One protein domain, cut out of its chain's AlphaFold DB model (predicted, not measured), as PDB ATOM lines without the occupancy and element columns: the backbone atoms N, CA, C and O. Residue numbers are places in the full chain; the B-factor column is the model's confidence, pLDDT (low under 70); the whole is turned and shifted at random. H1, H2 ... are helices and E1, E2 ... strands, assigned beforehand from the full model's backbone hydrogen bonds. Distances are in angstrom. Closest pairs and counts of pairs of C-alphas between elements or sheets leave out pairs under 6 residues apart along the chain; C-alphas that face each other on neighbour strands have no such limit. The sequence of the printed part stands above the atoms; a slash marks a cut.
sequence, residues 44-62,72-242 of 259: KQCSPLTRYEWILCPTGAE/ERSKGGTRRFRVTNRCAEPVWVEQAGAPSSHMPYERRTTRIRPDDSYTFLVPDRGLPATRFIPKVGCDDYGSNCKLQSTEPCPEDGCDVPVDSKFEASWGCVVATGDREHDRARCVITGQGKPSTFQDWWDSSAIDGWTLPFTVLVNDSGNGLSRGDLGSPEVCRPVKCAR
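Overview. This is residues 44 to 62 and 72 to 242 of the 259 residues of the protein "Hypothetical protein" of Brandtodinium nutricula (UniProt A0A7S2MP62). With little regular structure overall, the core is a sandwich, two strongly twisted sheets face to face; residues 136 to 164 loop out beyond one end, H1 beyond the other. The 190 printed residues, mostly strand with 71 in named elements, run E1 to E8, H1, E9 to E11. Sheet E1 E9 E8 E7 E4 E5 is antiparallel, sheet E6 E3 E2 E10 E11 mixed. It is compact, radius of gyration of the C-alphas 16.8 A, spanning 52 by 35 by 32 A.

Along the chain. E1, residues 44 to 46, begins at C-alpha (89.715, 103.181, 71.351). Then come E2, 51 to 56; E3, 77 to 85, 23.4 A long; E4, 91 to 95; E5, 109 to 112; E6, 117 to 123; E7, 127 to 135, 23.1 A; E8, 165 to 170; helix H1, 179 to 185; E9, 199 to 204; E10, 213 to 218. E11, 238 to 240, ends at C-alpha (92.961, 114.247, 81.855).

Arrangement. E1 and E9 are antiparallel, N 44 and O 201 within hydrogen-bond range at 2.8 A. E2 and E3 are parallel, N 54 and O 82 at 2.8 A. The parts of the two sheets that face each other are 8.7 A centre to centre, and the best planes of these parts stand 8 degrees apart. H1, every O i to N i+4 pair within range, is on neither sheet.

Size, cuts and confidence. Residues 63 to 71 are not printed, a 27.4 A gap between C-alphas 62 and 72. Links E4 to E5, E7 to E8, H1 to E9 and E10 to E11 are long. pLDDT is under 70 at 160 to 162 and 225 to 234.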
ATOM      1  N   LYS A  44      90.727 102.399  72.047       82.94
ATOM      2  CA  LYS A  44      89.715 103.181  71.351       82.94
ATOM      3  C   LYS A  44      89.794 102.962  69.862       82.94
ATOM      4  O   LYS A  44      90.869 102.895  69.280       82.94
ATOM      5  N   GLN A  45      88.624 102.868  69.255       87.19
ATOM      6  CA  GLN A  45      88.467 102.528  67.854       87.19
ATOM      7  C   GLN A  45      87.853 103.688  67.112       87.19
ATOM      8  O   GLN A  45      86.776 104.148  67.482       87.19
ATOM      9  N   CYS A  46      88.512 104.126  66.053       89.44
ATOM     10  CA  CYS A  46      88.095 105.283  65.286       89.44
ATOM     11  C   CYS A  46      88.277 105.021  63.787       89.44
ATOM     12  O   CYS A  46      89.090 104.195  63.373       89.44
ATOM     13  N   SER A  47      87.543 105.759  62.954       91.50
ATOM     14  CA  SER A  47      87.798 105.787  61.510       91.50
ATOM     15  C   SER A  47      89.253 106.203  61.234       91.50
ATOM     16  O   SER A  47      89.727 107.128  61.898       91.50
ATOM     17  N   PRO A  48      89.941 105.672  60.209       93.00
ATOM     18  CA  PRO A  48      91.252 106.162  59.781       93.00
ATOM     19  C   PRO A  48      91.192 107.554  59.131       93.00
ATOM     20  O   PRO A  48      92.206 108.088  58.692       93.00
ATOM     21  N   LEU A  49      90.011 108.173  59.070       93.38
ATOM     22  CA  LEU A  49      89.823 109.576  58.697       93.38
ATOM     23  C   LEU A  49      89.714 110.505  59.916       93.38
ATOM     24  O   LEU A  49      89.594 111.722  59.761       93.38
ATOM     25  N   THR A  50      89.759 109.946  61.126       95.31
ATOM     26  CA  THR A  50      89.606 110.695  62.375       95.31
ATOM     27  C   THR A  50      90.743 111.689  62.549       95.31
ATOM     28  O   THR A  50      91.910 111.408  62.247       95.31
ATOM     29  N   ARG A  51      90.376 112.876  63.039       96.88
ATOM     30  CA  ARG A  51      91.311 113.899  63.499       96.88
ATOM     31  C   ARG A  51      91.492 113.782  65.003       96.88
ATOM     32  O   ARG A  51      90.501 113.715  65.730       96.88
ATOM     33  N   TYR A  52      92.741 113.845  65.437       97.62
ATOM     34  CA  TYR A  52      93.132 113.744  66.839       97.62
ATOM     35  C   TYR A  52      93.890 114.993  67.247       97.62
ATOM     36  O   TYR A  52      94.824 115.388  66.548       97.62
ATOM     37  N   GLU A  53      93.532 115.589  68.376       98.12
ATOM     38  CA  GLU A  53      94.315 116.662  68.976       98.12
ATOM     39  C   GLU A  53      94.710 116.290  70.399       98.12
ATOM     40  O   GLU A  53      93.861 116.225  71.285       98.12
ATOM     41  N   TRP A  54      96.001 116.038  70.601       97.81
ATOM     42  CA  TRP A  54      96.587 115.798  71.907       97.81
ATOM     43  C   TRP A  54      97.110 117.110  72.485       97.81
ATOM     44  O   TRP A  54      98.047 117.719  71.973       97.81
ATOM     45  N   ILE A  55      96.455 117.578  73.534       98.00
ATOM     46  CA  ILE A  55      96.705 118.859  74.177       98.00
ATOM     47  C   ILE A  55      97.447 118.581  75.477       98.00
ATOM     48  O   ILE A  55      96.915 117.900  76.351       98.00
ATOM     49  N   LEU A  56      98.663 119.105  75.593       97.69
ATOM     50  CA  LEU A  56      99.522 118.973  76.769       97.69
ATOM     51  C   LEU A  56      99.343 120.187  77.680       97.69
ATOM     52  O   LEU A  56      99.275 121.308  77.181       97.69
ATOM     53  N   CYS A  57      99.282 119.961  78.995       96.75
ATOM     54  CA  CYS A  57      98.914 120.964  80.003       96.75
ATOM     55  C   CYS A  57      97.564 121.671  79.740       96.75
ATOM     56  O   CYS A  57      97.494 122.901  79.788       96.75
ATOM     57  N   PRO A  58      96.488 120.930  79.425       96.44
ATOM     58  CA  PRO A  58      95.188 121.521  79.131       96.44
ATOM     59  C   PRO A  58      94.564 122.172  80.374       96.44
ATOM     60  O   PRO A  58      94.865 121.832  81.515       96.44
ATOM     61  N   THR A  59      93.621 123.071  80.133       93.12
ATOM     62  CA  THR A  59      92.813 123.757  81.151       93.12
ATOM     63  C   THR A  59      91.578 122.958  81.581       93.12
ATOM     64  O   THR A  59      90.971 123.262  82.604       93.12
ATOM     65  N   GLY A  60      91.161 121.968  80.784       89.00
ATOM     66  CA  GLY A  60      89.907 121.220  80.936       89.00
ATOM     67  C   GLY A  60      88.724 121.846  80.186       89.00
ATOM     68  O   GLY A  60      87.720 121.174  79.937       89.00
ATOM     69  N   ALA A  61      88.853 123.107  79.761       91.44
ATOM     70  CA  ALA A  61      87.834 123.833  79.004       91.44
ATOM     71  C   ALA A  61      87.889 123.562  77.490       91.44
ATOM     72  O   ALA A  61      87.134 124.163  76.723       91.44
ATOM     73  N   GLU A  62      88.776 122.678  77.032       92.06
ATOM     74  CA  GLU A  62      88.952 122.409  75.611       92.06
ATOM     75  C   GLU A  62      87.675 121.817  74.992       92.06
ATOM     76  O   GLU A  62      87.065 120.865  75.505       92.06
ATOM     77  N   GLU A  72      98.530 115.284  52.018       96.19
ATOM     78  CA  GLU A  72      99.869 115.511  51.464       96.19
ATOM     79  C   GLU A  72     100.148 114.418  50.422       96.19
ATOM     80  O   GLU A  72     100.916 113.480  50.642       96.19
ATOM     81  N   ARG A  73      99.471 114.514  49.268       90.19
ATOM     82  CA  ARG A  73      99.433 113.445  48.247       90.19
ATOM     83  C   ARG A  73     100.814 112.990  47.773       90.19
ATOM     84  O   ARG A  73     100.997 111.810  47.505       90.19
ATOM     85  N   SER A  74     101.786 113.900  47.702       92.38
ATOM     86  CA  SER A  74     103.167 113.591  47.302       92.38
ATOM     87  C   SER A  74     103.894 112.658  48.275       92.38
ATOM     88  O   SER A  74     104.866 112.016  47.889       92.38
ATOM     89  N   LYS A  75     103.422 112.568  49.522       93.81
ATOM     90  CA  LYS A  75     103.954 111.703  50.580       93.81
ATOM     91  C   LYS A  75     102.995 110.564  50.953       93.81
ATOM     92  O   LYS A  75     103.306 109.792  51.849       93.81
ATOM     93  N   GLY A  76     101.840 110.451  50.289       95.38
ATOM     94  CA  GLY A  76     100.862 109.390  50.554       95.38
ATOM     95  C   GLY A  76     100.357 109.373  52.001       95.38
ATOM     96  O   GLY A  76     100.339 108.316  52.634       95.38
ATOM     97  N   GLY A  77     100.013 110.542  52.543       96.94
ATOM     98  CA  GLY A  77      99.499 110.663  53.903       96.94
ATOM     99  C   GLY A  77      98.600 111.875  54.107       96.94
ATOM    100  O   GLY A  77      98.512 112.769  53.261       96.94
ATOM    101  N   THR A  78      98.014 111.946  55.298       97.75
ATOM    102  CA  THR A  78      97.142 113.035  55.731       97.75
ATOM    103  C   THR A  78      97.591 113.599  57.080       97.75
ATOM    104  O   THR A  78      97.800 112.868  58.048       97.75
ATOM    105  N   ARG A  79      97.722 114.926  57.183       98.12
ATOM    106  CA  ARG A  79      97.950 115.632  58.451       98.12
ATOM    107  C   ARG A  79      96.675 115.606  59.283       98.12
ATOM    108  O   ARG A  79      95.791 116.435  59.068       98.12
ATOM    109  N   ARG A  80      96.572 114.623  60.180       97.38
ATOM    110  CA  ARG A  80      95.369 114.348  60.988       97.38
ATOM    111  C   ARG A  80      95.642 114.012  62.460       97.38
ATOM    112  O   ARG A  80      94.699 113.732  63.195       97.38
ATOM    113  N   PHE A  81      96.890 114.125  62.906       98.44
ATOM    114  CA  PHE A  81      97.249 114.055  64.320       98.44
ATOM    115  C   PHE A  81      97.969 115.335  64.731       98.44
ATOM    116  O   PHE A  81      99.052 115.624  64.228       98.44
ATOM    117  N   ARG A  82      97.354 116.130  65.603       98.62
ATOM    118  CA  ARG A  82      97.913 117.376  66.121       98.62
ATOM    119  C   ARG A  82      98.327 117.212  67.572       98.62
ATOM    120  O   ARG A  82      97.581 116.644  68.358       98.62
ATOM    121  N   VAL A  83      99.470 117.791  67.918       98.69
ATOM    122  CA  VAL A  83      99.868 118.023  69.303       98.69
ATOM    123  C   VAL A  83      99.896 119.522  69.559       98.69
ATOM    124  O   VAL A  83     100.490 120.264  68.774       98.69
ATOM    125  N   THR A  84      99.244 119.960  70.631       98.62
ATOM    126  CA  THR A  84      99.148 121.366  71.040       98.62
ATOM    127  C   THR A  84      99.780 121.520  72.416       98.62
ATOM    128  O   THR A  84      99.418 120.806  73.350       98.62
ATOM    129  N   ASN A  85     100.725 122.450  72.548       98.50
ATOM    130  CA  ASN A  85     101.399 122.717  73.813       98.50
ATOM    131  C   ASN A  85     100.724 123.889  74.535       98.50
ATOM    132  O   ASN A  85     100.786 125.019  74.060       98.50
ATOM    133  N   ARG A  86     100.101 123.634  75.688       98.06
ATOM    134  CA  ARG A  86      99.568 124.669  76.593       98.06
ATOM    135  C   ARG A  86     100.406 124.837  77.858       98.06
ATOM    136  O   ARG A  86     100.028 125.580  78.758       98.06
ATOM    137  N   CYS A  87     101.540 124.152  77.942       97.25
ATOM    138  CA  CYS A  87     102.479 124.321  79.035       97.25
ATOM    139  C   CYS A  87     103.166 125.690  78.917       97.25
ATOM    140  O   CYS A  87     103.317 126.241  77.826       97.25
ATOM    141  N   ALA A  88     103.630 126.225  80.048       96.81
ATOM    142  CA  ALA A  88     104.347 127.502  80.088       96.81
ATOM    143  C   ALA A  88     105.733 127.449  79.412       96.81
ATOM    144  O   ALA A  88     106.313 128.485  79.091       96.81
ATOM    145  N   GLU A  89     106.270 126.248  79.194       96.75
ATOM    146  CA  GLU A  89     107.578 126.005  78.591       96.75
ATOM    147  C   GLU A  89     107.472 125.187  77.289       96.75
ATOM    148  O   GLU A  89     106.443 124.553  77.024       96.75
ATOM    149  N   PRO A  90     108.507 125.202  76.427       98.00
ATOM    150  CA  PRO A  90     108.540 124.344  75.252       98.00
ATOM    151  C   PRO A  90     108.489 122.860  75.627       98.00
ATOM    152  O   PRO A  90     109.225 122.407  76.498       98.00
ATOM    153  N   VAL A  91     107.690 122.100  74.885       97.88
ATOM    154  CA  VAL A  91     107.620 120.639  74.985       97.88
ATOM    155  C   VAL A  91     108.292 120.039  73.758       97.88
ATOM    156  O   VAL A  91     108.078 120.485  72.629       97.88
ATOM    157  N   TRP A  92     109.099 119.009  73.969       97.38
ATOM    158  CA  TRP A  92     109.630 118.157  72.917       97.38
ATOM    159  C   TRP A  92     108.804 116.879  72.828       97.38
ATOM    160  O   TRP A  92     108.773 116.090  73.763       97.38
ATOM    161  N   VAL A  93     108.129 116.667  71.702       97.06
ATOM    162  CA  VAL A  93     107.359 115.446  71.452       97.06
ATOM    163  C   VAL A  93     108.248 114.457  70.712       97.06
ATOM    164  O   VAL A  93     108.643 114.721  69.574       97.06
ATOM    165  N   GLU A  94     108.565 113.336  71.351       95.38
ATOM    166  CA  GLU A  94     109.382 112.261  70.787       95.38
ATOM    167  C   GLU A  94     108.528 111.083  70.316       95.38
ATOM    168  O   GLU A  94     107.592 110.667  70.993       95.38
ATOM    169  N   GLN A  95     108.897 110.520  69.167       94.50
ATOM    170  CA  GLN A  95     108.405 109.244  68.666       94.50
ATOM    171  C   GLN A  95     109.227 108.104  69.280       94.50
ATOM    172  O   GLN A  95     110.382 107.873  68.903       94.50
ATOM    173  N   ALA A  96     108.641 107.406  70.250       90.56
ATOM    174  CA  ALA A  96     109.307 106.352  71.003       90.56
ATOM    175  C   ALA A  96     109.250 104.990  70.283       90.56
ATOM    176  O   ALA A  96     108.350 104.702  69.490       90.56
ATOM    177  N   GLY A  97     110.215 104.121  70.591       88.00
ATOM    178  CA  GLY A  97     110.339 102.786  70.000       88.00
ATOM    179  C   GLY A  97     111.211 102.734  68.742       88.00
ATOM    180  O   GLY A  97     111.961 103.664  68.434       88.00
ATOM    181  N   ALA A  98     111.142 101.602  68.039       89.19
ATOM    182  CA  ALA A  98     111.981 101.319  66.877       89.19
ATOM    183  C   ALA A  98     111.657 102.243  65.683       89.19
ATOM    184  O   ALA A  98     110.506 102.652  65.539       89.19
ATOM    185  N   PRO A  99     112.611 102.497  64.763       90.81
ATOM    186  CA  PRO A  99     112.388 103.354  63.590       90.81
ATOM    187  C   PRO A  99     111.189 102.961  62.715       90.81
ATOM    188  O   PRO A  99     110.552 103.813  62.108       90.81
ATOM    189  N   SER A 100     110.838 101.672  62.670       88.94
ATOM    190  CA  SER A 100     109.655 101.172  61.955       88.94
ATOM    191  C   SER A 100     108.318 101.605  62.570       88.94
ATOM    192  O   SER A 100     107.280 101.454  61.933       88.94
ATOM    193  N   SER A 101     108.342 102.118  63.802       91.06
ATOM    194  CA  SER A 101     107.193 102.657  64.540       91.06
ATOM    195  C   SER A 101     107.134 104.190  64.486       91.06
ATOM    196  O   SER A 101     106.335 104.802  65.190       91.06
ATOM    197  N   HIS A 102     107.996 104.835  63.692       95.31
ATOM    198  CA  HIS A 102     107.994 106.288  63.514       95.31
ATOM    199  C   HIS A 102     107.189 106.674  62.271       95.31
ATOM    200  O   HIS A 102     107.174 105.970  61.262       95.31
ATOM    201  N   MET A 103     106.556 107.841  62.326       96.06
ATOM    202  CA  MET A 103     105.982 108.533  61.181       96.06
ATOM    203  C   MET A 103     107.100 108.811  60.164       96.06
ATOM    204  O   MET A 103     107.990 109.619  60.441       96.06
ATOM    205  N   PRO A 104     107.073 108.187  58.973       94.12
ATOM    206  CA  PRO A 104     108.240 108.084  58.088       94.12
ATOM    207  C   PRO A 104     108.702 109.416  57.481       94.12
ATOM    208  O   PRO A 104     109.815 109.512  56.969       94.12
ATOM    209  N   TYR A 105     107.852 110.443  57.512       94.25
ATOM    210  CA  TYR A 105     108.133 111.762  56.944       94.25
ATOM    211  C   TYR A 105     108.273 112.861  57.992       94.25
ATOM    212  O   TYR A 105     108.345 114.033  57.618       94.25
ATOM    213  N   GLU A 106     108.282 112.488  59.269       96.81
ATOM    214  CA  GLU A 106     108.333 113.418  60.387       96.81
ATOM    215  C   GLU A 106     109.610 113.224  61.201       96.81
ATOM    216  O   GLU A 106     110.278 112.192  61.143       96.81
ATOM    217  N   ARG A 107     109.984 114.260  61.948       95.50
ATOM    218  CA  ARG A 107     111.167 114.213  62.812       95.50
ATOM    219  C   ARG A 107     110.916 113.260  63.976       95.50
ATOM    220  O   ARG A 107     109.807 113.225  64.504       95.50
ATOM    221  N   ARG A 108     111.958 112.544  64.418       94.06
ATOM    222  CA  ARG A 108     111.888 111.707  65.628       94.06
ATOM    223  C   ARG A 108     111.447 112.527  66.839       94.06
ATOM    224  O   ARG A 108     110.573 112.082  67.568       94.06
ATOM    225  N   THR A 109     111.991 113.733  66.990       95.50
ATOM    226  CA  THR A 109     111.654 114.648  68.085       95.50
ATOM    227  C   THR A 109     111.292 116.018  67.523       95.50
ATOM    228  O   THR A 109     112.023 116.582  66.702       95.50
ATOM    229  N   THR A 110     110.155 116.556  67.960       97.50
ATOM    230  CA  THR A 110     109.606 117.833  67.494       97.50
ATOM    231  C   THR A 110     109.411 118.782  68.670       97.50
ATOM    232  O   THR A 110     108.624 118.501  69.570       97.50
ATOM    233  N   ARG A 111     110.102 119.926  68.651       98.06
ATOM    234  CA  ARG A 111     109.907 121.008  69.626       98.06
ATOM    235  C   ARG A 111     108.635 121.789  69.303       98.06
ATOM    236  O   ARG A 111     108.475 122.257  68.176       98.06
ATOM    237  N   ILE A 112     107.787 121.995  70.301       98.62
ATOM    238  CA  ILE A 112     106.556 122.783  70.219       98.62
ATOM    239  C   ILE A 112     106.639 123.883  71.279       98.62
ATOM    240  O   ILE A 112     106.782 123.609  72.472       98.62
ATOM    241  N   ARG A 113     106.602 125.146  70.845       98.56
ATOM    242  CA  ARG A 113     106.635 126.303  71.756       98.56
ATOM    243  C   ARG A 113     105.336 126.399  72.568       98.56
ATOM    244  O   ARG A 113     104.339 125.818  72.141       98.56
ATOM    245  N   PRO A 114     105.335 127.116  73.705       98.56
ATOM    246  CA  PRO A 114     104.098 127.462  74.398       98.56
ATOM    247  C   PRO A 114     103.064 128.048  73.433       98.56
ATOM    248  O   PRO A 114     103.415 128.855  72.570       98.56
ATOM    249  N   ASP A 115     101.818 127.598  73.569       97.50
ATOM    250  CA  ASP A 115     100.650 127.960  72.755       97.50
ATOM    251  C   ASP A 115     100.734 127.639  71.254       97.50
ATOM    252  O   ASP A 115      99.841 128.013  70.487       97.50
ATOM    253  N   ASP A 116     101.760 126.904  70.826       98.56
ATOM    254  CA  ASP A 116     101.911 126.448  69.449       98.56
ATOM    255  C   ASP A 116     101.387 125.012  69.268       98.56
ATOM    256  O   ASP A 116     101.090 124.283  70.223       98.56
ATOM    257  N   SER A 117     101.273 124.583  68.011       98.56
ATOM    258  CA  SER A 117     100.861 123.226  67.673       98.56
ATOM    259  C   SER A 117     101.623 122.664  66.480       98.56
ATOM    260  O   SER A 117     102.012 123.379  65.558       98.56
ATOM    261  N   TYR A 118     101.779 121.346  66.461       98.62
ATOM    262  CA  TYR A 118     102.361 120.622  65.341       98.62
ATOM    263  C   TYR A 118     101.411 119.532  64.863       98.62
ATOM    264  O   TYR A 118     100.862 118.791  65.670       98.62
ATOM    265  N   THR A 119     101.193 119.426  63.549       98.62
ATOM    266  CA  THR A 119     100.309 118.397  62.975       98.62
ATOM    267  C   THR A 119     101.117 117.381  62.178       98.62
ATOM    268  O   THR A 119     101.553 117.683  61.066       98.62
ATOM    269  N   PHE A 120     101.276 116.184  62.734       98.31
ATOM    270  CA  PHE A 120     101.961 115.048  62.130       98.31
ATOM    271  C   PHE A 120     101.201 114.505  60.916       98.31
ATOM    272  O   PHE A 120      99.966 114.425  60.891       98.31
ATOM    273  N   LEU A 121     101.972 114.120  59.905       98.31
ATOM    274  CA  LEU A 121     101.543 113.436  58.701       98.31
ATOM    275  C   LEU A 121     101.395 111.936  58.965       98.31
ATOM    276  O   LEU A 121     102.386 111.218  59.090       98.31
ATOM    277  N   VAL A 122     100.150 111.466  58.992       98.00
ATOM    278  CA  VAL A 122      99.818 110.051  59.170       98.00
ATOM    279  C   VAL A 122      99.784 109.364  57.798       98.00
ATOM    280  O   VAL A 122      99.074 109.855  56.916       98.00
ATOM    281  N   PRO A 123     100.517 108.255  57.576       97.56
ATOM    282  CA  PRO A 123     100.496 107.537  56.302       97.56
ATOM    283  C   PRO A 123      99.110 106.980  55.957       97.56
ATOM    284  O   PRO A 123      98.493 106.284  56.762       97.56
ATOM    285  N   ASP A 124      98.656 107.195  54.722       97.00
ATOM    286  CA  ASP A 124      97.340 106.740  54.248       97.00
ATOM    287  C   ASP A 124      97.270 105.204  54.137       97.00
ATOM    288  O   ASP A 124      96.200 104.604  54.207       97.00
ATOM    289  N   ARG A 125      98.424 104.537  53.998       96.69
ATOM    290  CA  ARG A 125      98.535 103.065  53.967       96.69
ATOM    291  C   ARG A 125      98.448 102.414  55.357       96.69
ATOM    292  O   ARG A 125      98.495 101.185  55.448       96.69
ATOM    293  N   GLY A 126      98.339 103.222  56.409       95.88
ATOM    294  CA  GLY A 126      98.386 102.803  57.804       95.88
ATOM    295  C   GLY A 126      99.805 102.701  58.366       95.88
ATOM    296  O   GLY A 126     100.795 102.737  57.633       95.88
ATOM    297  N   LEU A 127      99.900 102.580  59.690       96.00
ATOM    298  CA  LEU A 127     101.151 102.440  60.437       96.00
ATOM    299  C   LEU A 127     100.869 101.655  61.739       96.00
ATOM    300  O   LEU A 127     100.147 102.165  62.592       96.00
ATOM    301  N   PRO A 128     101.381 100.415  61.898       91.81
ATOM    302  CA  PRO A 128     100.877  99.475  62.905       91.81
ATOM    303  C   PRO A 128     101.062  99.869  64.367       91.81
ATOM    304  O   PRO A 128     100.291  99.408  65.200       91.81
ATOM    305  N   ALA A 129     102.077 100.654  64.707       91.19
ATOM    306  CA  ALA A 129     102.302 101.082  66.080       91.19
ATOM    307  C   ALA A 129     103.108 102.374  66.083       91.19
ATOM    308  O   ALA A 129     104.136 102.463  65.417       91.19
ATOM    309  N   THR A 130     102.643 103.351  66.844       94.94
ATOM    310  CA  THR A 130     103.342 104.600  67.134       94.94
ATOM    311  C   THR A 130     103.158 104.929  68.600       94.94
ATOM    312  O   THR A 130     102.134 104.583  69.189       94.94
ATOM    313  N   ARG A 131     104.156 105.593  69.177       94.25
ATOM    314  CA  ARG A 131     104.133 106.078  70.553       94.25
ATOM    315  C   ARG A 131     104.696 107.478  70.570       94.25
ATOM    316  O   ARG A 131     105.780 107.693  70.029       94.25
ATOM    317  N   PHE A 132     103.979 108.398  71.189       95.56
ATOM    318  CA  PHE A 132     104.427 109.767  71.366       95.56
ATOM    319  C   PHE A 132     104.544 110.064  72.853       95.56
ATOM    320  O   PHE A 132     103.605 109.800  73.604       95.56
ATOM    321  N   ILE A 133     105.688 110.619  73.250       94.19
ATOM    322  CA  ILE A 133     105.986 111.002  74.633       94.19
ATOM    323  C   ILE A 133     106.382 112.483  74.698       94.19
ATOM    324  O   ILE A 133     107.146 112.944  73.842       94.19
ATOM    325  N   PRO A 134     105.876 113.255  75.675       95.12
ATOM    326  CA  PRO A 134     106.270 114.634  75.873       95.12
ATOM    327  C   PRO A 134     107.464 114.714  76.830       95.12
ATOM    328  O   PRO A 134     107.469 114.100  77.895       95.12
ATOM    329  N   LYS A 135     108.457 115.520  76.460       94.38
ATOM    330  CA  LYS A 135     109.674 115.795  77.231       94.38
ATOM    331  C   LYS A 135     109.757 117.296  77.510       94.38
ATOM    332  O   LYS A 135     109.388 118.104  76.650       94.38
ATOM    333  N   VAL A 136     110.244 117.683  78.685       93.94
ATOM    334  CA  VAL A 136     110.383 119.098  79.089       93.94
ATOM    335  C   VAL A 136     111.725 119.364  79.761       93.94
ATOM    336  O   VAL A 136     112.399 118.440  80.219       93.94
ATOM    337  N   GLY A 137     112.131 120.636  79.791       94.00
ATOM    338  CA  GLY A 137     113.442 121.033  80.304       94.00
ATOM    339  C   GLY A 137     114.613 120.407  79.539       94.00
ATOM    340  O   GLY A 137     115.606 120.051  80.158       94.00
ATOM    341  N   CYS A 138     114.465 120.206  78.228       94.19
ATOM    342  CA  CYS A 138     115.503 119.649  77.358       94.19
ATOM    343  C   CYS A 138     116.440 120.728  76.809       94.19
ATOM    344  O   CYS A 138     116.077 121.907  76.736       94.19
ATOM    345  N   ASP A 139     117.596 120.292  76.314       92.94
ATOM    346  CA  ASP A 139     118.473 121.116  75.487       92.94
ATOM    347  C   ASP A 139     117.854 121.453  74.111       92.94
ATOM    348  O   ASP A 139     116.725 121.072  73.774       92.94
ATOM    349  N   ASP A 140     118.600 122.190  73.283       93.19
ATOM    350  CA  ASP A 140     118.150 122.625  71.956       93.19
ATOM    351  C   ASP A 140     117.995 121.494  70.926       93.19
ATOM    352  O   ASP A 140     117.508 121.748  69.821       93.19
ATOM    353  N   TYR A 141     118.348 120.258  71.281       90.88
ATOM    354  CA  TYR A 141     118.184 119.063  70.456       90.88
ATOM    355  C   TYR A 141     117.066 118.141  70.961       90.88
ATOM    356  O   TYR A 141     116.753 117.150  70.298       90.88
ATOM    357  N   GLY A 142     116.436 118.471  72.093       91.75
ATOM    358  CA  GLY A 142     115.428 117.624  72.726       91.75
ATOM    359  C   GLY A 142     116.031 116.456  73.500       91.75
ATOM    360  O   GLY A 142     115.346 115.453  73.711       91.75
ATOM    361  N   SER A 143     117.296 116.585  73.896       90.94
ATOM    362  CA  SER A 143     118.042 115.641  74.727       90.94
ATOM    363  C   SER A 143     118.255 116.229  76.123       90.94
ATOM    364  O   SER A 143     117.878 117.376  76.378       90.94
ATOM    365  N   ASN A 144     118.857 115.452  77.029       90.50
ATOM    366  CA  ASN A 144     119.220 115.923  78.372       90.50
ATOM    367  C   ASN A 144     118.051 116.598  79.110       90.50
ATOM    368  O   ASN A 144     118.184 117.691  79.658       90.50
ATOM    369  N   CYS A 145     116.878 115.974  79.047       91.06
ATOM    370  CA  CYS A 145     115.646 116.556  79.558       91.06
ATOM    371  C   CYS A 145     115.545 116.423  81.076       91.06
ATOM    372  O   CYS A 145     116.059 115.474  81.660       91.06
ATOM    373  N   LYS A 146     114.824 117.354  81.704       89.31
ATOM    374  CA  LYS A 146     114.462 117.267  83.124       89.31
ATOM    375  C   LYS A 146     113.391 116.205  83.381       89.31
ATOM    376  O   LYS A 146     113.366 115.620  84.455       89.31
ATOM    377  N   LEU A 147     112.468 116.039  82.435       88.25
ATOM    378  CA  LEU A 147     111.461 114.983  82.460       88.25
ATOM    379  C   LEU A 147     111.464 114.250  81.126       88.25
ATOM    380  O   LEU A 147     111.483 114.884  80.063       88.25
ATOM    381  N   GLN A 148     111.349 112.932  81.215       85.12
ATOM    382  CA  GLN A 148     111.313 111.999  80.100       85.12
ATOM    383  C   GLN A 148     112.579 112.020  79.250       85.12
ATOM    384  O   GLN A 148     112.525 111.987  78.021       85.12
ATOM    385  N   SER A 149     113.740 112.082  79.896       85.44
ATOM    386  CA  SER A 149     115.022 112.022  79.211       85.44
ATOM    387  C   SER A 149     115.294 110.624  78.656       85.44
ATOM    388  O   SER A 149     115.380 109.646  79.394       85.44
ATOM    389  N   THR A 150     115.450 110.547  77.338       81.94
ATOM    390  CA  THR A 150     115.873 109.356  76.590       81.94
ATOM    391  C   THR A 150     117.231 109.628  75.957       81.94
ATOM    392  O   THR A 150     117.577 110.792  75.749       81.94
ATOM    393  N   GLU A 151     118.000 108.575  75.650       78.00
ATOM    394  CA  GLU A 151     119.376 108.728  75.156       78.00
ATOM    395  C   GLU A 151     119.474 109.722  73.977       78.00
ATOM    396  O   GLU A 151     118.714 109.596  73.006       78.00
ATOM    397  N   PRO A 152     120.431 110.677  74.013       81.50
ATOM    398  CA  PRO A 152     121.448 110.894  75.052       81.50
ATOM    399  C   PRO A 152     120.906 111.566  76.331       81.50
ATOM    400  O   PRO A 152     120.139 112.530  76.278       81.50
ATOM    401  N   CYS A 153     121.347 111.042  77.480       77.44
ATOM    402  CA  CYS A 153     120.844 111.391  78.810       77.44
ATOM    403  C   CYS A 153     121.837 112.243  79.623       77.44
ATOM    404  O   CYS A 153     123.035 112.202  79.329       77.44
ATOM    405  N   PRO A 154     121.359 112.969  80.656       81.06
ATOM    406  CA  PRO A 154     122.200 113.681  81.613       81.06
ATOM    407  C   PRO A 154     123.174 112.752  82.349       81.06
ATOM    408  O   PRO A 154     123.020 111.531  82.327       81.06
ATOM    409  N   GLU A 155     124.144 113.338  83.058       82.38
ATOM    410  CA  GLU A 155     125.147 112.588  83.837       82.38
ATOM    411  C   GLU A 155     124.522 111.648  84.882       82.38
ATOM    412  O   GLU A 155     125.031 110.548  85.091       82.38
ATOM    413  N   ASP A 156     123.388 112.038  85.473       81.62
ATOM    414  CA  ASP A 156     122.661 111.246  86.477       81.62
ATOM    415  C   ASP A 156     121.825 110.093  85.876       81.62
ATOM    416  O   ASP A 156     121.201 109.327  86.613       81.62
ATOM    417  N   GLY A 157     121.831 109.927  84.548       81.06
ATOM    418  CA  GLY A 157     121.146 108.847  83.835       81.06
ATOM    419  C   GLY A 157     119.847 109.263  83.138       81.06
ATOM    420  O   GLY A 157     119.433 110.422  83.151       81.06
ATOM    421  N   CYS A 158     119.229 108.300  82.452       82.06
ATOM    422  CA  CYS A 158     117.927 108.473  81.808       82.06
ATOM    423  C   CYS A 158     116.794 108.263  82.810       82.06
ATOM    424  O   CYS A 158     116.944 107.493  83.764       82.06
ATOM    425  N   ASP A 159     115.636 108.853  82.532       76.50
ATOM    426  CA  ASP A 159     114.438 108.535  83.298       76.50
ATOM    427  C   ASP A 159     114.027 107.076  83.049       76.50
ATOM    428  O   ASP A 159     114.128 106.556  81.931       76.50
ATOM    429  N   VAL A 160     113.512 106.413  84.090       67.81
ATOM    430  CA  VAL A 160     112.622 105.269  83.866       67.81
ATOM    431  C   VAL A 160     111.404 105.788  83.098       67.81
ATOM    432  O   VAL A 160     110.939 106.882  83.414       67.81
ATOM    433  N   PRO A 161     110.897 105.073  82.078       66.62
ATOM    434  CA  PRO A 161     109.771 105.566  81.293       66.62
ATOM    435  C   PRO A 161     108.573 105.738  82.230       66.62
ATOM    436  O   PRO A 161     108.026 104.749  82.697       66.62
ATOM    437  N   VAL A 162     108.236 106.982  82.571       67.56
ATOM    438  CA  VAL A 162     107.106 107.368  83.422       67.56
ATOM    439  C   VAL A 162     106.392 108.440  82.640       67.56
ATOM    440  O   VAL A 162     106.823 109.590  82.637       67.56
ATOM    441  N   ASP A 163     105.363 108.071  81.880       78.94
ATOM    442  CA  ASP A 163     104.990 108.928  80.765       78.94
ATOM    443  C   ASP A 163     103.516 108.985  80.434       78.94
ATOM    444  O   ASP A 163     102.849 107.984  80.205       78.94
ATOM    445  N   SER A 164     103.040 110.228  80.352       89.19
ATOM    446  CA  SER A 164     101.798 110.536  79.667       89.19
ATOM    447  C   SER A 164     101.999 110.215  78.190       89.19
ATOM    448  O   SER A 164     102.686 110.958  77.486       89.19
ATOM    449  N   LYS A 165     101.405 109.120  77.724       91.12
ATOM    450  CA  LYS A 165     101.644 108.587  76.382       91.12
ATOM    451  C   LYS A 165     100.426 108.741  75.490       91.12
ATOM    452  O   LYS A 165      99.296 108.561  75.942       91.12
ATOM    453  N   PHE A 166     100.667 108.997  74.208       94.19
ATOM    454  CA  PHE A 166      99.687 108.743  73.154       94.19
ATOM    455  C   PHE A 166     100.185 107.589  72.287       94.19
ATOM    456  O   PHE A 166     101.234 107.698  71.640       94.19
ATOM    457  N   GLU A 167      99.441 106.488  72.271       93.31
ATOM    458  CA  GLU A 167      99.734 105.317  71.450       93.31
ATOM    459  C   GLU A 167      98.676 105.176  70.363       93.31
ATOM    460  O   GLU A 167      97.486 105.375  70.602       93.31
ATOM    461  N   ALA A 168      99.113 104.847  69.148       94.62
ATOM    462  CA  ALA A 168      98.184 104.615  68.054       94.62
ATOM    463  C   ALA A 168      98.704 103.616  67.022       94.62
ATOM    464  O   ALA A 168      99.865 103.665  66.601       94.62
ATOM    465  N   SER A 169      97.796 102.766  66.554       94.25
ATOM    466  CA  SER A 169      97.871 102.054  65.286       94.25
ATOM    467  C   SER A 169      97.004 102.792  64.277       94.25
ATOM    468  O   SER A 169      95.798 102.934  64.464       94.25
ATOM    469  N   TRP A 170      97.606 103.237  63.185       96.06
ATOM    470  CA  TRP A 170      96.913 104.000  62.157       96.06
ATOM    471  C   TRP A 170      96.374 103.064  61.078       96.06
ATOM    472  O   TRP A 170      97.126 102.276  60.488       96.06
ATOM    473  N   GLY A 171      95.077 103.165  60.814       94.44
ATOM    474  CA  GLY A 171      94.388 102.381  59.804       94.44
ATOM    475  C   GLY A 171      94.736 102.819  58.385       94.44
ATOM    476  O   GLY A 171      95.182 103.939  58.128       94.44
ATOM    477  N   CYS A 172      94.522 101.909  57.445       95.50
ATOM    478  CA  CYS A 172      94.672 102.156  56.023       95.50
ATOM    479  C   CYS A 172      93.400 102.816  55.471       95.50
ATOM    480  O   CYS A 172      92.333 102.209  55.465       95.50
ATOM    481  N   VAL A 173      93.504 104.043  54.956       94.06
ATOM    482  CA  VAL A 173      92.346 104.823  54.461       94.06
ATOM    483  C   VAL A 173      91.761 104.278  53.154       94.06
ATOM    484  O   VAL A 173      90.720 104.740  52.698       94.06
ATOM    485  N   VAL A 174      92.448 103.328  52.520       92.62
ATOM    486  CA  VAL A 174      92.004 102.654  51.290       92.62
ATOM    487  C   VAL A 174      91.653 101.187  51.522       92.62
ATOM    488  O   VAL A 174      91.394 100.483  50.549       92.62
ATOM    489  N   ALA A 175      91.684 100.716  52.772       92.69
ATOM    490  CA  ALA A 175      91.268  99.358  53.087       92.69
ATOM    491  C   ALA A 175      89.779  99.172  52.788       92.69
ATOM    492  O   ALA A 175      88.960 100.068  52.997       92.69
ATOM    493  N   THR A 176      89.451  97.985  52.296       90.12
ATOM    494  CA  THR A 176      88.103  97.612  51.850       90.12
ATOM    495  C   THR A 176      87.530  96.439  52.638       90.12
ATOM    496  O   THR A 176      86.334  96.169  52.542       90.12
ATOM    497  N   GLY A 177      88.372  95.727  53.397       86.75
ATOM    498  CA  GLY A 177      88.038  94.452  54.026       86.75
ATOM    499  C   GLY A 177      88.319  93.243  53.125       86.75
ATOM    500  O   GLY A 177      88.313  92.109  53.610       86.75
ATOM    501  N   ASP A 178      88.613  93.452  51.836       90.25
ATOM    502  CA  ASP A 178      89.105  92.400  50.948       90.25
ATOM    503  C   ASP A 178      90.594  92.147  51.213       90.25
ATOM    504  O   ASP A 178      91.458  92.998  50.997       90.25
ATOM    505  N   ARG A 179      90.912  90.934  51.672       87.75
ATOM    506  CA  ARG A 179      92.267  90.583  52.106       87.75
ATOM    507  C   ARG A 179      93.302  90.654  50.983       87.75
ATOM    508  O   ARG A 179      94.455  90.968  51.274       87.75
ATOM    509  N   GLU A 180      92.948  90.308  49.749       91.94
ATOM    510  CA  GLU A 180      93.894  90.317  48.629       91.94
ATOM    511  C   GLU A 180      94.160  91.753  48.172       91.94
ATOM    512  O   GLU A 180      95.321  92.157  48.038       91.94
ATOM    513  N   HIS A 181      93.096  92.549  48.046       92.62
ATOM    514  CA  HIS A 181      93.174  93.976  47.750       92.62
ATOM    515  C   HIS A 181      94.000  94.730  48.798       92.62
ATOM    516  O   HIS A 181      94.961  95.434  48.466       92.62
ATOM    517  N   ASP A 182      93.659  94.548  50.074       94.62
ATOM    518  CA  ASP A 182      94.269  95.273  51.184       94.62
ATOM    519  C   ASP A 182      95.741  94.866  51.348       94.62
ATOM    520  O   ASP A 182      96.589  95.710  51.632       94.62
ATOM    521  N   ARG A 183      96.106  93.604  51.069       95.06
ATOM    522  CA  ARG A 183      97.511  93.152  51.090       95.06
ATOM    523  C   ARG A 183      98.386  93.874  50.070       95.06
ATOM    524  O   ARG A 183      99.570  94.075  50.333       95.06
ATOM    525  N   ALA A 184      97.827  94.269  48.929       95.38
ATOM    526  CA  ALA A 184      98.563  95.006  47.909       95.38
ATOM    527  C   ALA A 184      98.739  96.496  48.260       95.38
ATOM    528  O   ALA A 184      99.668  97.139  47.767       95.38
ATOM    529  N   ARG A 185      97.859  97.066  49.097       95.81
ATOM    530  CA  ARG A 185      97.744  98.525  49.280       95.81
ATOM    531  C   ARG A 185      98.021  99.024  50.687       95.81
ATOM    532  O   ARG A 185      98.496 100.145  50.832       95.81
ATOM    533  N   CYS A 186      97.822  98.211  51.708       96.56
ATOM    534  CA  CYS A 186      97.979  98.595  53.105       96.56
ATOM    535  C   CYS A 186      99.287  98.055  53.693       96.56
ATOM    536  O   CYS A 186      99.908  97.141  53.143       96.56
ATOM    537  N   VAL A 187      99.747  98.647  54.796       95.50
ATOM    538  CA  VAL A 187     100.905  98.133  55.538       95.50
ATOM    539  C   VAL A 187     100.556  96.789  56.174       95.50
ATOM    540  O   VAL A 187      99.451  96.600  56.677       95.50
ATOM    541  N   ILE A 188     101.503  95.848  56.163       93.88
ATOM    542  CA  ILE A 188     101.364  94.571  56.864       93.88
ATOM    543  C   ILE A 188     101.740  94.767  58.333       93.88
ATOM    544  O   ILE A 188     102.826  95.243  58.658       93.88
ATOM    545  N   THR A 189     100.816  94.408  59.213       90.94
ATOM    546  CA  THR A 189     100.966  94.455  60.670       90.94
ATOM    547  C   THR A 189     101.903  93.357  61.179       90.94
ATOM    548  O   THR A 189     102.206  92.398  60.464       90.94
ATOM    549  N   GLY A 190     102.323  93.448  62.446       85.12
ATOM    550  CA  GLY A 190     103.136  92.409  63.093       85.12
ATOM    551  C   GLY A 190     102.468  91.027  63.114       85.12
ATOM    552  O   GLY A 190     103.154  90.013  63.161       85.12
ATOM    553  N   GLN A 191     101.137  90.967  62.992       86.69
ATOM    554  CA  GLN A 191     100.369  89.726  62.868       86.69
ATOM    555  C   GLN A 191     100.366  89.136  61.441       86.69
ATOM    556  O   GLN A 191      99.644  88.175  61.172       86.69
ATOM    557  N   GLY A 192     101.104  89.722  60.491       91.00
ATOM    558  CA  GLY A 192     101.152  89.263  59.099       91.00
ATOM    559  C   GLY A 192      99.873  89.546  58.298       91.00
ATOM    560  O   GLY A 192      99.666  88.957  57.231       91.00
ATOM    561  N   LYS A 193      99.002  90.431  58.799       91.44
ATOM    562  CA  LYS A 193      97.741  90.836  58.156       91.44
ATOM    563  C   LYS A 193      97.819  92.284  57.660       91.44
ATOM    564  O   LYS A 193      98.512  93.077  58.298       91.44
ATOM    565  N   PRO A 194      97.131  92.652  56.566       93.62
ATOM    566  CA  PRO A 194      97.017  94.052  56.158       93.62
ATOM    567  C   PRO A 194      96.368  94.903  57.258       93.62
ATOM    568  O   PRO A 194      95.504  94.408  57.982       93.62
ATOM    569  N   SER A 195      96.788  96.162  57.377       92.88
ATOM    570  CA  SER A 195      96.107  97.160  58.207       92.88
ATOM    571  C   SER A 195      94.682  97.383  57.693       92.88
ATOM    572  O   SER A 195      94.463  97.418  56.481       92.88
ATOM    573  N   THR A 196      93.727  97.510  58.609       91.56
ATOM    574  CA  THR A 196      92.292  97.639  58.316       91.56
ATOM    575  C   THR A 196      91.875  99.105  58.192       91.56
ATOM    576  O   THR A 196      92.682 100.012  58.422       91.56
ATOM    577  N   PHE A 197      90.610  99.365  57.847       91.31
ATOM    578  CA  PHE A 197      90.030 100.714  57.849       91.31
ATOM    579  C   PHE A 197      89.692 101.153  59.284       91.31
ATOM    580  O   PHE A 197      88.559 101.489  59.610       91.31
ATOM    581  N   GLN A 198      90.677 101.111  60.177       90.50
ATOM    582  CA  GLN A 198      90.459 101.370  61.593       90.50
ATOM    583  C   GLN A 198      91.731 101.882  62.251       90.50
ATOM    584  O   GLN A 198      92.773 101.227  62.205       90.50
ATOM    585  N   ASP A 199      91.625 103.047  62.879       93.25
ATOM    586  CA  ASP A 199      92.601 103.469  63.864       93.25
ATOM    587  C   ASP A 199      92.283 102.822  65.208       93.25
ATOM    588  O   ASP A 199      91.121 102.733  65.624       93.25
ATOM    589  N   TRP A 200      93.345 102.458  65.908       91.00
ATOM    590  CA  TRP A 200      93.312 102.048  67.298       91.00
ATOM    591  C   TRP A 200      94.185 103.008  68.079       91.00
ATOM    592  O   TRP A 200      95.301 103.281  67.644       91.00
ATOM    593  N   TRP A 201      93.706 103.535  69.196       91.69
ATOM    594  CA  TRP A 201      94.506 104.439  70.010       91.69
ATOM    595  C   TRP A 201      94.160 104.334  71.483       91.69
ATOM    596  O   TRP A 201      93.054 103.938  71.857       91.69
ATOM    597  N   ASP A 202      95.098 104.752  72.309       89.19
ATOM    598  CA  ASP A 202      94.884 104.956  73.726       89.19
ATOM    599  C   ASP A 202      95.764 106.100  74.227       89.19
ATOM    600  O   ASP A 202      96.766 106.490  73.614       89.19
ATOM    601  N   SER A 203      95.327 106.685  75.333       86.25
ATOM    602  CA  SER A 203      96.202 107.471  76.178       86.25
ATOM    603  C   SER A 203      96.514 106.651  77.414       86.25
ATOM    604  O   SER A 203      95.596 106.212  78.112       86.25
ATOM    605  N   SER A 204      97.797 106.451  77.676       81.69
ATOM    606  CA  SER A 204      98.258 105.551  78.723       81.69
ATOM    607  C   SER A 204      98.982 106.327  79.808       81.69
ATOM    608  O   SER A 204      99.773 107.228  79.525       81.69
ATOM    609  N   ALA A 205      98.681 105.951  81.045       84.06
ATOM    610  CA  ALA A 205      99.459 106.236  82.233       84.06
ATOM    611  C   ALA A 205      99.850 104.914  82.922       84.06
ATOM    612  O   ALA A 205      99.959 104.857  84.135       84.06
ATOM    613  N   ILE A 206     100.023 103.810  82.182       81.69
ATOM    614  CA  ILE A 206     100.425 102.514  82.772       81.69
ATOM    615  C   ILE A 206     101.823 102.607  83.385       81.69
ATOM    616  O   ILE A 206     102.086 102.031  84.439       81.69
ATOM    617  N   ASP A 207     102.708 103.337  82.711       79.00
ATOM    618  CA  ASP A 207     104.106 103.469  83.105       79.00
ATOM    619  C   ASP A 207     104.314 104.613  84.114       79.00
ATOM    620  O   ASP A 207     105.395 104.772  84.670       79.00
ATOM    621  N   GLY A 208     103.291 105.433  84.371       85.19
ATOM    622  CA  GLY A 208     103.467 106.739  84.994       85.19
ATOM    623  C   GLY A 208     102.697 107.841  84.282       85.19
ATOM    624  O   GLY A 208     102.157 107.633  83.205       85.19
ATOM    625  N   TRP A 209     102.701 109.046  84.847       88.88
ATOM    626  CA  TRP A 209     102.339 110.250  84.100       88.88
ATOM    627  C   TRP A 209     103.276 111.402  84.460       88.88
ATOM    628  O   TRP A 209     103.778 111.485  85.581       88.88
ATOM    629  N   THR A 210     103.490 112.305  83.505       91.06
ATOM    630  CA  THR A 210     104.341 113.494  83.674       91.06
ATOM    631  C   THR A 210     103.530 114.768  83.544       91.06
ATOM    632  O   THR A 210     103.440 115.553  84.484       91.06
ATOM    633  N   LEU A 211     102.916 114.971  82.379       93.38
ATOM    634  CA  LEU A 211     102.094 116.139  82.084       93.38
ATOM    635  C   LEU A 211     100.609 115.757  82.046       93.38
ATOM    636  O   LEU A 211     100.273 114.728  81.451       93.38
ATOM    637  N   PRO A 212      99.701 116.590  82.584       94.25
ATOM    638  CA  PRO A 212      98.281 116.424  82.314       94.25
ATOM    639  C   PRO A 212      98.018 116.602  80.817       94.25
ATOM    640  O   PRO A 212      98.719 117.351  80.123       94.25
ATOM    641  N   PHE A 213      96.993 115.925  80.309       94.88
ATOM    642  CA  PHE A 213      96.697 115.926  78.882       94.88
ATOM    643  C   PHE A 213      95.209 115.795  78.578       94.88
ATOM    644  O   PHE A 213      94.427 115.297  79.377       94.88
ATOM    645  N   THR A 214      94.818 116.208  77.379       94.62
ATOM    646  CA  THR A 214      93.492 115.967  76.810       94.62
ATOM    647  C   THR A 214      93.682 115.466  75.387       94.62
ATOM    648  O   THR A 214      94.415 116.079  74.621       94.62
ATOM    649  N   VAL A 215      93.022 114.377  75.007       94.50
ATOM    650  CA  VAL A 215      92.924 113.932  73.616       94.50
ATOM    651  C   VAL A 215      91.518 114.221  73.116       94.50
ATOM    652  O   VAL A 215      90.540 113.632  73.573       94.50
ATOM    653  N   LEU A 216      91.408 115.131  72.156       94.75
ATOM    654  CA  LEU A 216      90.176 115.391  71.429       94.75
ATOM    655  C   LEU A 216      90.135 114.537  70.170       94.75
ATOM    656  O   LEU A 216      91.145 114.387  69.481       94.75
ATOM    657  N   VAL A 217      88.948 114.045  69.831       93.56
ATOM    658  CA  VAL A 217      88.715 113.278  68.605       93.56
ATOM    659  C   VAL A 217      87.566 113.875  67.812       93.56
ATOM    660  O   VAL A 217      86.600 114.393  68.375       93.56
ATOM    661  N   ASN A 218      87.685 113.828  66.491       92.75
ATOM    662  CA  ASN A 218      86.610 114.174  65.576       92.75
ATOM    663  C   ASN A 218      86.673 113.253  64.358       92.75
ATOM    664  O   ASN A 218      87.498 113.442  63.458       92.75
ATOM    665  N   ASP A 219      85.782 112.271  64.348       87.56
ATOM    666  CA  ASP A 219      85.606 111.303  63.267       87.56
ATOM    667  C   ASP A 219      84.689 111.831  62.153       87.56
ATOM    668  O   ASP A 219      84.533 111.175  61.131       87.56
ATOM    669  N   SER A 220      84.085 113.013  62.333       84.00
ATOM    670  CA  SER A 220      83.088 113.615  61.435       84.00
ATOM    671  C   SER A 220      81.890 112.700  61.139       84.00
ATOM    672  O   SER A 220      81.282 112.814  60.078       84.00
ATOM    673  N   GLY A 221      81.557 111.792  62.064       79.12
ATOM    674  CA  GLY A 221      80.484 110.812  61.906       79.12
ATOM    675  C   GLY A 221      80.785 109.699  60.900       79.12
ATOM    676  O   GLY A 221      79.860 109.013  60.475       79.12
ATOM    677  N   ASN A 222      82.050 109.515  60.499       79.19
ATOM    678  CA  ASN A 222      82.433 108.461  59.557       79.19
ATOM    679  C   ASN A 222      82.238 107.052  60.144       79.19
ATOM    680  O   ASN A 222      82.011 106.115  59.380       79.19
ATOM    681  N   GLY A 223      82.317 106.895  61.472       74.75
ATOM    682  CA  GLY A 223      82.198 105.593  62.124       74.75
ATOM    683  C   GLY A 223      83.260 104.578  61.673       74.75
ATOM    684  O   GLY A 223      84.288 104.929  61.092       74.75
ATOM    685  N   LEU A 224      83.017 103.304  61.977       73.94
ATOM    686  CA  LEU A 224      83.839 102.177  61.518       73.94
ATOM    687  C   LEU A 224      83.236 101.566  60.244       73.94
ATOM    688  O   LEU A 224      82.049 101.764  59.964       73.94
ATOM    689  N   SER A 225      84.016 100.797  59.478       67.50
ATOM    690  CA  SER A 225      83.467 100.083  58.322       67.50
ATOM    691  C   SER A 225      82.514  98.972  58.760       67.50
ATOM    692  O   SER A 225      82.586  98.422  59.862       67.50
ATOM    693  N   ARG A 226      81.594  98.599  57.866       55.78
ATOM    694  CA  ARG A 226      80.659  97.495  58.104       55.78
ATOM    695  C   ARG A 226      81.430  96.184  58.302       55.78
ATOM    696  O   ARG A 226      82.057  95.702  57.367       55.78
ATOM    697  N   GLY A 227      81.292  95.578  59.481       58.66
ATOM    698  CA  GLY A 227      81.955  94.315  59.831       58.66
ATOM    699  C   GLY A 227      83.272  94.479  60.591       58.66
ATOM    700  O   GLY A 227      83.841  93.465  60.998       58.66
ATOM    701  N   ASP A 228      83.726  95.714  60.826       65.75
ATOM    702  CA  ASP A 228      84.847  95.970  61.729       65.75
ATOM    703  C   ASP A 228      84.490  95.560  63.166       65.75
ATOM    704  O   ASP A 228      83.344  95.664  63.617       65.75
ATOM    705  N   LEU A 229      85.490  95.051  63.887       61.44
ATOM    706  CA  LEU A 229      85.332  94.584  65.259       61.44
ATOM    707  C   LEU A 229      85.340  95.765  66.229       61.44
ATOM    708  O   LEU A 229      86.403  96.295  66.535       61.44
ATOM    709  N   GLY A 230      84.170  96.078  66.783       61.09
ATOM    710  CA  GLY A 230      83.971  96.919  67.965       61.09
ATOM    711  C   GLY A 230      82.876  97.963  67.772       61.09
ATOM    712  O   GLY A 230      82.006  97.794  66.921       61.09
ATOM    713  N   SER A 231      82.849  98.991  68.623       59.50
ATOM    714  CA  SER A 231      81.762  99.977  68.650       59.50
ATOM    715  C   SER A 231      82.295 101.385  68.365       59.50
ATOM    716  O   SER A 231      83.207 101.832  69.060       59.50
ATOM    717  N   PRO A 232      81.728 102.135  67.399       55.91
ATOM    718  CA  PRO A 232      82.090 103.536  67.171       55.91
ATOM    719  C   PRO A 232      81.771 104.438  68.375       55.91
ATOM    720  O   PRO A 232      82.345 105.517  68.492       55.91
ATOM    721  N   GLU A 233      80.942 103.983  69.325       60.78
ATOM    722  CA  GLU A 233      80.734 104.671  70.609       60.78
ATOM    723  C   GLU A 233      82.026 104.810  71.427       60.78
ATOM    724  O   GLU A 233      82.064 105.606  72.365       60.78
ATOM    725  N   VAL A 234      83.079 104.068  71.071       69.81
ATOM    726  CA  VAL A 234      84.389 104.082  71.723       69.81
ATOM    727  C   VAL A 234      85.276 105.234  71.212       69.81
ATOM    728  O   VAL A 234      86.178 105.669  71.936       69.81
ATOM    729  N   CYS A 235      85.013 105.801  70.022       83.50
ATOM    730  CA  CYS A 235      85.763 106.948  69.492       83.50
ATOM    731  C   CYS A 235      85.379 108.248  70.216       83.50
ATOM    732  O   CYS A 235      84.672 109.105  69.685       83.50
ATOM    733  N   ARG A 236      85.817 108.392  71.467       85.50
ATOM    734  CA  ARG A 236      85.477 109.526  72.332       85.50
ATOM    735  C   ARG A 236      86.715 110.235  72.862       85.50
ATOM    736  O   ARG A 236      87.740 109.578  73.059       85.50
ATOM    737  N   PRO A 237      86.607 111.546  73.149       89.56
ATOM    738  CA  PRO A 237      87.675 112.291  73.791       89.56
ATOM    739  C   PRO A 237      88.084 111.679  75.132       89.56
ATOM    740  O   PRO A 237      87.290 111.009  75.793       89.56
ATOM    741  N   VAL A 238      89.308 111.978  75.548       89.38
ATOM    742  CA  VAL A 238      89.835 111.698  76.883       89.38
ATOM    743  C   VAL A 238      90.311 113.006  77.479       89.38
ATOM    744  O   VAL A 238      91.088 113.718  76.850       89.38
ATOM    745  N   LYS A 239      89.838 113.351  78.673       91.50
ATOM    746  CA  LYS A 239      90.116 114.648  79.298       91.50
ATOM    747  C   LYS A 239      90.808 114.452  80.641       91.50
ATOM    748  O   LYS A 239      90.149 114.374  81.664       91.50
ATOM    749  N   CYS A 240      92.133 114.413  80.654       92.06
ATOM    750  CA  CYS A 240      92.961 114.247  81.855       92.06
ATOM    751  C   CYS A 240      93.607 115.558  82.307       92.06
ATOM    752  O   CYS A 240      94.760 115.593  82.737       92.06
ATOM    753  N   ALA A 241      92.860 116.661  82.217       92.75
ATOM    754  CA  ALA A 241      93.368 117.986  82.559       92.75
ATOM    755  C   ALA A 241      93.711 118.156  84.042       92.75
ATOM    756  O   ALA A 241      94.509 119.019  84.394       92.75
ATOM    757  N   ARG A 242      93.135 117.317  84.909       91.94
ATOM    758  CA  ARG A 242      93.403 117.331  86.348       91.94
ATOM    759  C   ARG A 242      94.459 116.312  86.765       91.94
ATOM    760  O   ARG A 242      94.724 116.211  87.956       91.94
TER     761      ARG A 242